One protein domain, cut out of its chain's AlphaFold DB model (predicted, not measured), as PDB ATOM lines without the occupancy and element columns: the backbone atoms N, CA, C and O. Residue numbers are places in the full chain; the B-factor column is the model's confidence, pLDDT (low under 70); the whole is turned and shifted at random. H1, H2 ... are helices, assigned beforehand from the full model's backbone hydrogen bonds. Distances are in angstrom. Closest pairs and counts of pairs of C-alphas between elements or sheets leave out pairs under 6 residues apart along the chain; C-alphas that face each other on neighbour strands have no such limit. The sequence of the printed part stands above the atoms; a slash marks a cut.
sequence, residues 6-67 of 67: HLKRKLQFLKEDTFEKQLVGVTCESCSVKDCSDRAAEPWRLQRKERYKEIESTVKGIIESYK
ATOM      1  N   HIS A   6     456.014 415.092 400.490       84.94
ATOM      2  CA  HIS A   6     455.285 415.329 401.730       84.94
ATOM      3  C   HIS A   6     456.042 416.240 402.706       84.94
ATOM      4  O   HIS A   6     455.424 417.024 403.430       84.94
ATOM      5  N   LEU A   7     457.375 416.153 402.711       84.75
ATOM      6  CA  LEU A   7     458.244 416.993 403.528       84.75
ATOM      7  C   LEU A   7     458.392 418.394 402.919       84.75
ATOM      8  O   LEU A   7     458.318 419.381 403.646       84.75
ATOM      9  N   LYS A   8     458.476 418.497 401.583       81.19
ATOM     10  CA  LYS A   8     458.495 419.793 400.878       81.19
ATOM     11  C   LYS A   8     457.269 420.658 401.196       81.19
ATOM     12  O   LYS A   8     457.419 421.848 401.431       81.19
ATOM     13  N   ARG A   9     456.066 420.070 401.288       83.25
ATOM     14  CA  ARG A   9     454.830 420.813 401.633       83.25
ATOM     15  C   ARG A   9     454.847 421.445 403.029       83.25
ATOM     16  O   ARG A   9     454.181 422.456 403.229       83.25
ATOM     17  N   LYS A  10     455.570 420.852 403.986       87.12
ATOM     18  CA  LYS A  10     455.711 421.388 405.352       87.12
ATOM     19  C   LYS A  10     456.782 422.478 405.440       87.12
ATOM     20  O   LYS A  10     456.699 423.345 406.301       87.12
ATOM     21  N   LEU A  11     457.765 422.448 404.545       85.38
ATOM     22  CA  LEU A  11     458.911 423.353 404.531       85.38
ATOM     23  C   LEU A  11     458.712 424.469 403.493       85.38
ATOM     24  O   LEU A  11     459.470 424.587 402.540       85.38
ATOM     25  N   GLN A  12     457.684 425.301 403.672       78.81
ATOM     26  CA  GLN A  12     457.328 426.361 402.710       78.81
ATOM     27  C   GLN A  12     458.402 427.454 402.543       78.81
ATOM     28  O   GLN A  12     458.405 428.169 401.542       78.81
ATOM     29  N   PHE A  13     459.315 427.583 403.510       80.88
ATOM     30  CA  PHE A  13     460.453 428.505 403.446       80.88
ATOM     31  C   PHE A  13     461.597 427.986 402.564       80.88
ATOM     32  O   PHE A  13     462.435 428.772 402.139       80.88
ATOM     33  N   LEU A  14     461.634 426.679 402.278       79.06
ATOM     34  CA  LEU A  14     462.607 426.040 401.392       79.06
ATOM     35  C   LEU A  14     462.166 426.247 399.935       79.06
ATOM     36  O   LEU A  14     461.634 425.347 399.282       79.06
ATOM     37  N   LYS A  15     462.356 427.469 399.438       75.44
ATOM     38  CA  LYS A  15     462.209 427.811 398.018       75.44
ATOM     39  C   LYS A  15     463.491 427.455 397.257       75.44
ATOM     40  O   LYS A  15     464.562 427.312 397.857       75.44
ATOM     41  N   GLU A  16     463.385 427.307 395.939       68.75
ATOM     42  CA  GLU A  16     464.569 427.251 395.070       68.75
ATOM     43  C   GLU A  16     465.441 428.494 395.365       68.75
ATOM     44  O   GLU A  16     464.910 429.585 395.566       68.75
ATOM     45  N   ASP A  17     466.754 428.295 395.507       71.19
ATOM     46  CA  ASP A  17     467.767 429.321 395.828       71.19
ATOM     47  C   ASP A  17     467.679 430.019 397.200       71.19
ATOM     48  O   ASP A  17     468.258 431.079 397.408       71.19
ATOM     49  N   THR A  18     467.051 429.380 398.194       80.38
ATOM     50  CA  THR A  18     467.067 429.876 399.594       80.38
ATOM     51  C   THR A  18     468.471 429.887 400.220       80.38
ATOM     52  O   THR A  18     468.719 430.626 401.168       80.38
ATOM     53  N   PHE A  19     469.385 429.052 399.723       81.50
ATOM     54  CA  PHE A  19     470.722 428.890 400.288       81.50
ATOM     55  C   PHE A  19     471.784 429.058 399.215       81.50
ATOM     56  O   PHE A  19     471.662 428.501 398.118       81.50
ATOM     57  N   GLU A  20     472.860 429.751 399.577       82.06
ATOM     58  CA  GLU A  20     474.087 429.754 398.798       82.06
ATOM     59  C   GLU A  20     474.646 428.332 398.737       82.06
ATOM     60  O   GLU A  20     474.837 427.653 399.750       82.06
ATOM     61  N   LYS A  21     474.863 427.850 397.516       80.25
ATOM     62  CA  LYS A  21     475.434 426.529 397.275       80.25
ATOM     63  C   LYS A  21     476.930 426.700 397.099       80.25
ATOM     64  O   LYS A  21     477.372 427.353 396.160       80.25
ATOM     65  N   GLN A  22     477.701 426.061 397.965       78.31
ATOM     66  CA  GLN A  22     479.139 425.946 397.782       78.31
ATOM     67  C   GLN A  22     479.453 424.640 397.053       78.31
ATOM     68  O   GLN A  22     478.963 423.567 397.410       78.31
ATOM     69  N   LEU A  23     480.266 424.735 396.004       80.75
ATOM     70  CA  LEU A  23     480.801 423.565 395.319       80.75
ATOM     71  C   LEU A  23     482.014 423.078 396.106       80.75
ATOM     72  O   LEU A  23     483.053 423.728 396.096       80.75
ATOM     73  N   VAL A  24     481.880 421.936 396.777       82.69
ATOM     74  CA  VAL A  24     482.967 421.293 397.524       82.69
ATOM     75  C   VAL A  24     483.105 419.829 397.119       82.69
ATOM     76  O   VAL A  24     482.145 419.181 396.699       82.69
ATOM     77  N   GLY A  25     484.326 419.303 397.227       80.31
ATOM     78  CA  GLY A  25     484.573 417.869 397.113       80.31
ATOM     79  C   GLY A  25     484.084 417.114 398.350       80.31
ATOM     80  O   GLY A  25     483.883 417.702 399.408       80.31
ATOM     81  N   VAL A  26     483.947 415.791 398.231       84.69
ATOM     82  CA  VAL A  26     483.594 414.921 399.370       84.69
ATOM     83  C   VAL A  26     484.683 414.960 400.446       84.69
ATOM     84  O   VAL A  26     484.383 414.921 401.634       84.69
ATOM     85  N   THR A  27     485.952 415.055 400.031       89.88
ATOM     86  CA  THR A  27     487.101 415.231 400.926       89.88
ATOM     87  C   THR A  27     488.078 416.256 400.343       89.88
ATOM     88  O   THR A  27     488.143 416.416 399.120       89.88
ATOM     89  N   CYS A  28     488.866 416.939 401.182       89.62
ATOM     90  CA  CYS A  28     489.845 417.935 400.717       89.62
ATOM     91  C   CYS A  28     490.886 417.323 399.763       89.62
ATOM     92  O   CYS A  28     491.234 417.930 398.752       89.62
ATOM     93  N   GLU A  29     491.291 416.075 400.011       90.56
ATOM     94  CA  GLU A  29     492.292 415.341 399.230       90.56
ATOM     95  C   GLU A  29     491.819 414.983 397.816       90.56
ATOM     96  O   GLU A  29     492.633 414.682 396.941       90.56
ATOM     97  N   SER A  30     490.499 414.978 397.598       89.75
ATOM     98  CA  SER A  30     489.845 414.664 396.324       89.75
ATOM     99  C   SER A  30     489.106 415.860 395.712       89.75
ATOM    100  O   SER A  30     488.429 415.713 394.695       89.75
ATOM    101  N   CYS A  31     489.230 417.044 396.314       89.38
ATOM    102  CA  CYS A  31     488.495 418.240 395.925       89.38
ATOM    103  C   CYS A  31     489.116 418.911 394.688       89.38
ATOM    104  O   CYS A  31     490.274 419.317 394.711       89.38
ATOM    105  N   SER A  32     488.333 419.065 393.615       87.38
ATOM    106  CA  SER A  32     488.761 419.676 392.341       87.38
ATOM    107  C   SER A  32     488.663 421.203 392.304       87.38
ATOM    108  O   SER A  32     489.083 421.822 391.326       87.38
ATOM    109  N   VAL A  33     488.113 421.821 393.351       88.81
ATOM    110  CA  VAL A  33     488.031 423.281 393.485       88.81
ATOM    111  C   VAL A  33     489.451 423.844 393.538       88.81
ATOM    112  O   VAL A  33     490.280 423.316 394.271       88.81
ATOM    113  N   LYS A  34     489.778 424.872 392.754       80.38
ATOM    114  CA  LYS A  34     491.154 425.399 392.714       80.38
ATOM    115  C   LYS A  34     491.454 426.263 393.937       80.38
ATOM    116  O   LYS A  34     492.332 425.915 394.719       80.38
ATOM    117  N   ASP A  35     490.626 427.278 394.159       82.25
ATOM    118  CA  ASP A  35     490.833 428.301 395.186       82.25
ATOM    119  C   ASP A  35     489.802 428.153 396.313       82.25
ATOM    120  O   ASP A  35     488.925 428.989 396.511       82.25
ATOM    121  N   CYS A  36     489.856 427.021 397.018       86.25
ATOM    122  CA  CYS A  36     488.988 426.776 398.170       86.25
ATOM    123  C   CYS A  36     489.631 427.364 399.434       86.25
ATOM    124  O   CYS A  36     490.643 426.837 399.894       86.25
ATOM    125  N   SER A  37     489.035 428.423 399.995       85.31
ATOM    126  CA  SER A  37     489.483 429.061 401.247       85.31
ATOM    127  C   SER A  37     489.452 428.111 402.441       85.31
ATOM    128  O   SER A  37     490.288 428.204 403.333       85.31
ATOM    129  N   ASP A  38     488.518 427.165 402.423       85.50
ATOM    130  CA  ASP A  38     488.241 426.267 403.545       85.50
ATOM    131  C   ASP A  38     489.060 424.967 403.454       85.50
ATOM    132  O   ASP A  38     488.821 423.993 404.173       85.50
ATOM    133  N   ARG A  39     490.021 424.909 402.524       87.88
ATOM    134  CA  ARG A  39     490.834 423.721 402.273       87.88
ATOM    135  C   ARG A  39     491.801 423.469 403.426       87.88
ATOM    136  O   ARG A  39     492.806 424.154 403.570       87.88
ATOM    137  N   ALA A  40     491.553 422.388 404.159       89.94
ATOM    138  CA  ALA A  40     492.446 421.925 405.220       89.94
ATOM    139  C   ALA A  40     493.653 421.112 404.710       89.94
ATOM    140  O   ALA A  40     494.662 421.014 405.403       89.94
ATOM    141  N   ALA A  41     493.555 420.497 403.525       88.00
ATOM    142  CA  ALA A  41     494.592 419.622 402.976       88.00
ATOM    143  C   ALA A  41     494.688 419.719 401.451       88.00
ATOM    144  O   ALA A  41     493.690 419.950 400.766       88.00
ATOM    145  N   GLU A  42     495.883 419.496 400.907       89.56
ATOM    146  CA  GLU A  42     496.101 419.491 399.462       89.56
ATOM    147  C   GLU A  42     495.354 418.349 398.749       89.56
ATOM    148  O   GLU A  42     495.203 417.254 399.306       89.56
ATOM    149  N   PRO A  43     494.934 418.550 397.482       92.88
ATOM    150  CA  PRO A  43     494.194 417.567 396.696       92.88
ATOM    151  C   PRO A  43     495.117 416.474 396.124       92.88
ATOM    152  O   PRO A  43     495.134 416.201 394.919       92.88
ATOM    153  N   TRP A  44     495.917 415.837 396.981       92.31
ATOM    154  CA  TRP A  44     496.980 414.913 396.578       92.31
ATOM    155  C   TRP A  44     496.461 413.696 395.802       92.31
ATOM    156  O   TRP A  44     497.174 413.159 394.954       92.31
ATOM    157  N   ARG A  45     495.212 413.250 396.032       91.75
ATOM    158  CA  ARG A  45     494.627 412.135 395.262       91.75
ATOM    159  C   ARG A  45     494.384 412.533 393.811       91.75
ATOM    160  O   ARG A  45     494.603 411.709 392.922       91.75
ATOM    161  N   LEU A  46     493.956 413.774 393.566       91.12
ATOM    162  CA  LEU A  46     493.791 414.298 392.209       91.12
ATOM    163  C   LEU A  46     495.146 414.475 391.527       91.12
ATOM    164  O   LEU A  46     495.325 413.978 390.419       91.12
ATOM    165  N   GLN A  47     496.113 415.085 392.215       92.19
ATOM    166  CA  GLN A  47     497.472 415.259 391.689       92.19
ATOM    167  C   GLN A  47     498.119 413.912 391.332       92.19
ATOM    168  O   GLN A  47     498.686 413.746 390.255       92.19
ATOM    169  N   ARG A  48     497.981 412.906 392.205       94.69
ATOM    170  CA  ARG A  48     498.486 411.550 391.964       94.69
ATOM    171  C   ARG A  48     497.841 410.906 390.739       94.69
ATOM    172  O   ARG A  48     498.530 410.240 389.972       94.69
ATOM    173  N   LYS A  49     496.531 411.095 390.557       95.12
ATOM    174  CA  LYS A  49     495.805 410.576 389.392       95.12
ATOM    175  C   LYS A  49     496.291 411.223 388.096       95.12
ATOM    176  O   LYS A  49     496.454 410.513 387.109       95.12
ATOM    177  N   GLU A  50     496.538 412.530 388.109       94.50
ATOM    178  CA  GLU A  50     497.046 413.245 386.937       94.50
ATOM    179  C   GLU A  50     498.461 412.787 386.582       94.50
ATOM    180  O   GLU A  50     498.711 412.367 385.457       94.50
ATOM    181  N   ARG A  51     499.344 412.686 387.581       96.06
ATOM    182  CA  ARG A  51     500.696 412.146 387.395       96.06
ATOM    183  C   ARG A  51     500.688 410.745 386.777       96.06
ATOM    184  O   ARG A  51     501.520 410.424 385.937       96.06
ATOM    185  N   TYR A  52     499.767 409.879 387.197       97.19
ATOM    186  CA  TYR A  52     499.656 408.539 386.619       97.19
ATOM    187  C   TYR A  52     499.178 408.555 385.169       97.19
ATOM    188  O   TYR A  52     499.685 407.767 384.377       97.19
ATOM    189  N   LYS A  53     498.278 409.472 384.801       97.19
ATOM    190  CA  LYS A  53     497.895 409.663 383.397       97.19
ATOM    191  C   LYS A  53     499.058 410.148 382.539       97.19
ATOM    192  O   LYS A  53     499.203 409.673 381.421       97.19
ATOM    193  N   GLU A  54     499.874 411.067 383.048       97.31
ATOM    194  CA  GLU A  54     501.064 411.558 382.337       97.31
ATOM    195  C   GLU A  54     502.084 410.437 382.096       97.31
ATOM    196  O   GLU A  54     502.661 410.312 381.016       97.31
ATOM    197  N   ILE A  55     502.288 409.573 383.094       96.81
ATOM    198  CA  ILE A  55     503.153 408.396 382.942       96.81
ATOM    199  C   ILE A  55     502.559 407.439 381.905       96.81
ATOM    200  O   ILE A  55     503.271 406.975 381.017       96.81
ATOM    201  N   GLU A  56     501.256 407.162 381.988       97.19
ATOM    202  CA  GLU A  56     500.559 406.290 381.040       97.19
ATOM    203  C   GLU A  56     500.667 406.812 379.600       97.19
ATOM    204  O   GLU A  56     500.952 406.033 378.689       97.19
ATOM    205  N   SER A  57     500.479 408.116 379.378       96.44
ATOM    206  CA  SER A  57     500.588 408.723 378.046       96.44
ATOM    207  C   SER A  57     502.014 408.660 377.503       96.44
ATOM    208  O   SER A  57     502.207 408.329 376.335       96.44
ATOM    209  N   THR A  58     503.012 408.891 378.356       96.62
ATOM    210  CA  THR A  58     504.429 408.790 377.983       96.62
ATOM    211  C   THR A  58     504.783 407.366 377.559       96.62
ATOM    212  O   THR A  58     505.370 407.158 376.499       96.62
ATOM    213  N   VAL A  59     504.382 406.369 378.353       96.69
ATOM    214  CA  VAL A  59     504.626 404.954 378.039       96.69
ATOM    215  C   VAL A  59     503.939 404.556 376.732       96.69
ATOM    216  O   VAL A  59     504.559 403.889 375.906       96.69
ATOM    217  N   LYS A  60     502.693 404.994 376.504       96.62
ATOM    218  CA  LYS A  60     501.987 404.756 375.235       96.62
ATOM    219  C   LYS A  60     502.741 405.339 374.040       96.62
ATOM    220  O   LYS A  60     502.955 404.615 373.075       96.62
ATOM    221  N   GLY A  61     503.203 406.587 374.134       96.19
ATOM    222  CA  GLY A  61     503.963 407.231 373.058       96.19
ATOM    223  C   GLY A  61     505.265 406.500 372.725       96.19
ATOM    224  O   GLY A  61     505.605 406.332 371.556       96.19
ATOM    225  N   ILE A  62     505.966 405.989 373.743       95.50
ATOM    226  CA  ILE A  62     507.162 405.165 373.536       95.50
ATOM    227  C   ILE A  62     506.795 403.879 372.786       95.50
ATOM    228  O   ILE A  62     507.420 403.576 371.776       95.50
ATOM    229  N   ILE A  63     505.771 403.141 373.224       95.62
ATOM    230  CA  ILE A  63     505.342 401.891 372.570       95.62
ATOM    231  C   ILE A  63     504.949 402.130 371.105       95.62
ATOM    232  O   ILE A  63     505.309 401.337 370.239       95.62
ATOM    233  N   GLU A  64     504.235 403.220 370.823       95.25
ATOM    234  CA  GLU A  64     503.844 403.601 369.463       95.25
ATOM    235  C   GLU A  64     505.048 403.944 368.582       95.25
ATOM    236  O   GLU A  64     505.031 403.622 367.400       95.25
ATOM    237  N   SER A  65     506.117 404.521 369.143       92.56
ATOM    238  CA  SER A  65     507.334 404.846 368.383       92.56
ATOM    239  C   SER A  65     508.145 403.630 367.914       92.56
ATOM    240  O   SER A  65     508.975 403.763 367.019       92.56
ATOM    241  N   TYR A  66     507.912 402.448 368.499       87.81
ATOM    242  CA  TYR A  66     508.562 401.187 368.113       87.81
ATOM    243  C   TYR A  66     507.690 400.302 367.207       87.81
ATOM    244  O   TYR A  66     508.078 399.167 366.914       87.81
ATOM    245  N   LYS A  67     506.510 400.784 366.804       67.00
ATOM    246  CA  LYS A  67     505.605 400.111 365.869       67.00
ATOM    247  C   LYS A  67     505.859 400.561 364.436       67.00
ATOM    248  O   LYS A  67     505.734 399.688 363.551       67.00
TER     249      LYS A  67
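This is residues 6 to 67 of the 67 residues of an uncharacterized protein of Tenacibaculum sp. M341 (UniProt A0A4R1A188). A short helix, H1, begins a thin free tail of residues 6 to 21. The chain then winds through a small knot of loops before the long straight helix H2, of which residues 48 to 65 stick out at the other end. The printed part has 62 residues with two named helices, H1 then H2, and no named strand; the class is all helix, with 27 residues in named elements, under half. It is extended, with a radius of gyration of the C-alphas of 21.0 A and spans of 67 by 28 by 16 A, only just a rod.

H1 is residues 6 to 10, beginning at C-alpha 6 (455.285, 415.329, 401.730). H2 is residues 44 to 65, 31.7 A long, from C-alpha 44 (496.980, 414.913, 396.578) to C-alpha 65 (507.334, 404.846, 368.383).

H1 and H2 are apart. In H2 every O i to N i+4 pair is within hydrogen-bond range; in H1, 0 of 1, and 1 of 2 O i to N i+3 pairs.

The C-alphas farthest apart, of Lys 10 and Tyr 66, are 67.7 A apart. The link of 33 residues, 11 to 43, is long. The printed part has no cut; pLDDT is under 70 at residues 16 and 67.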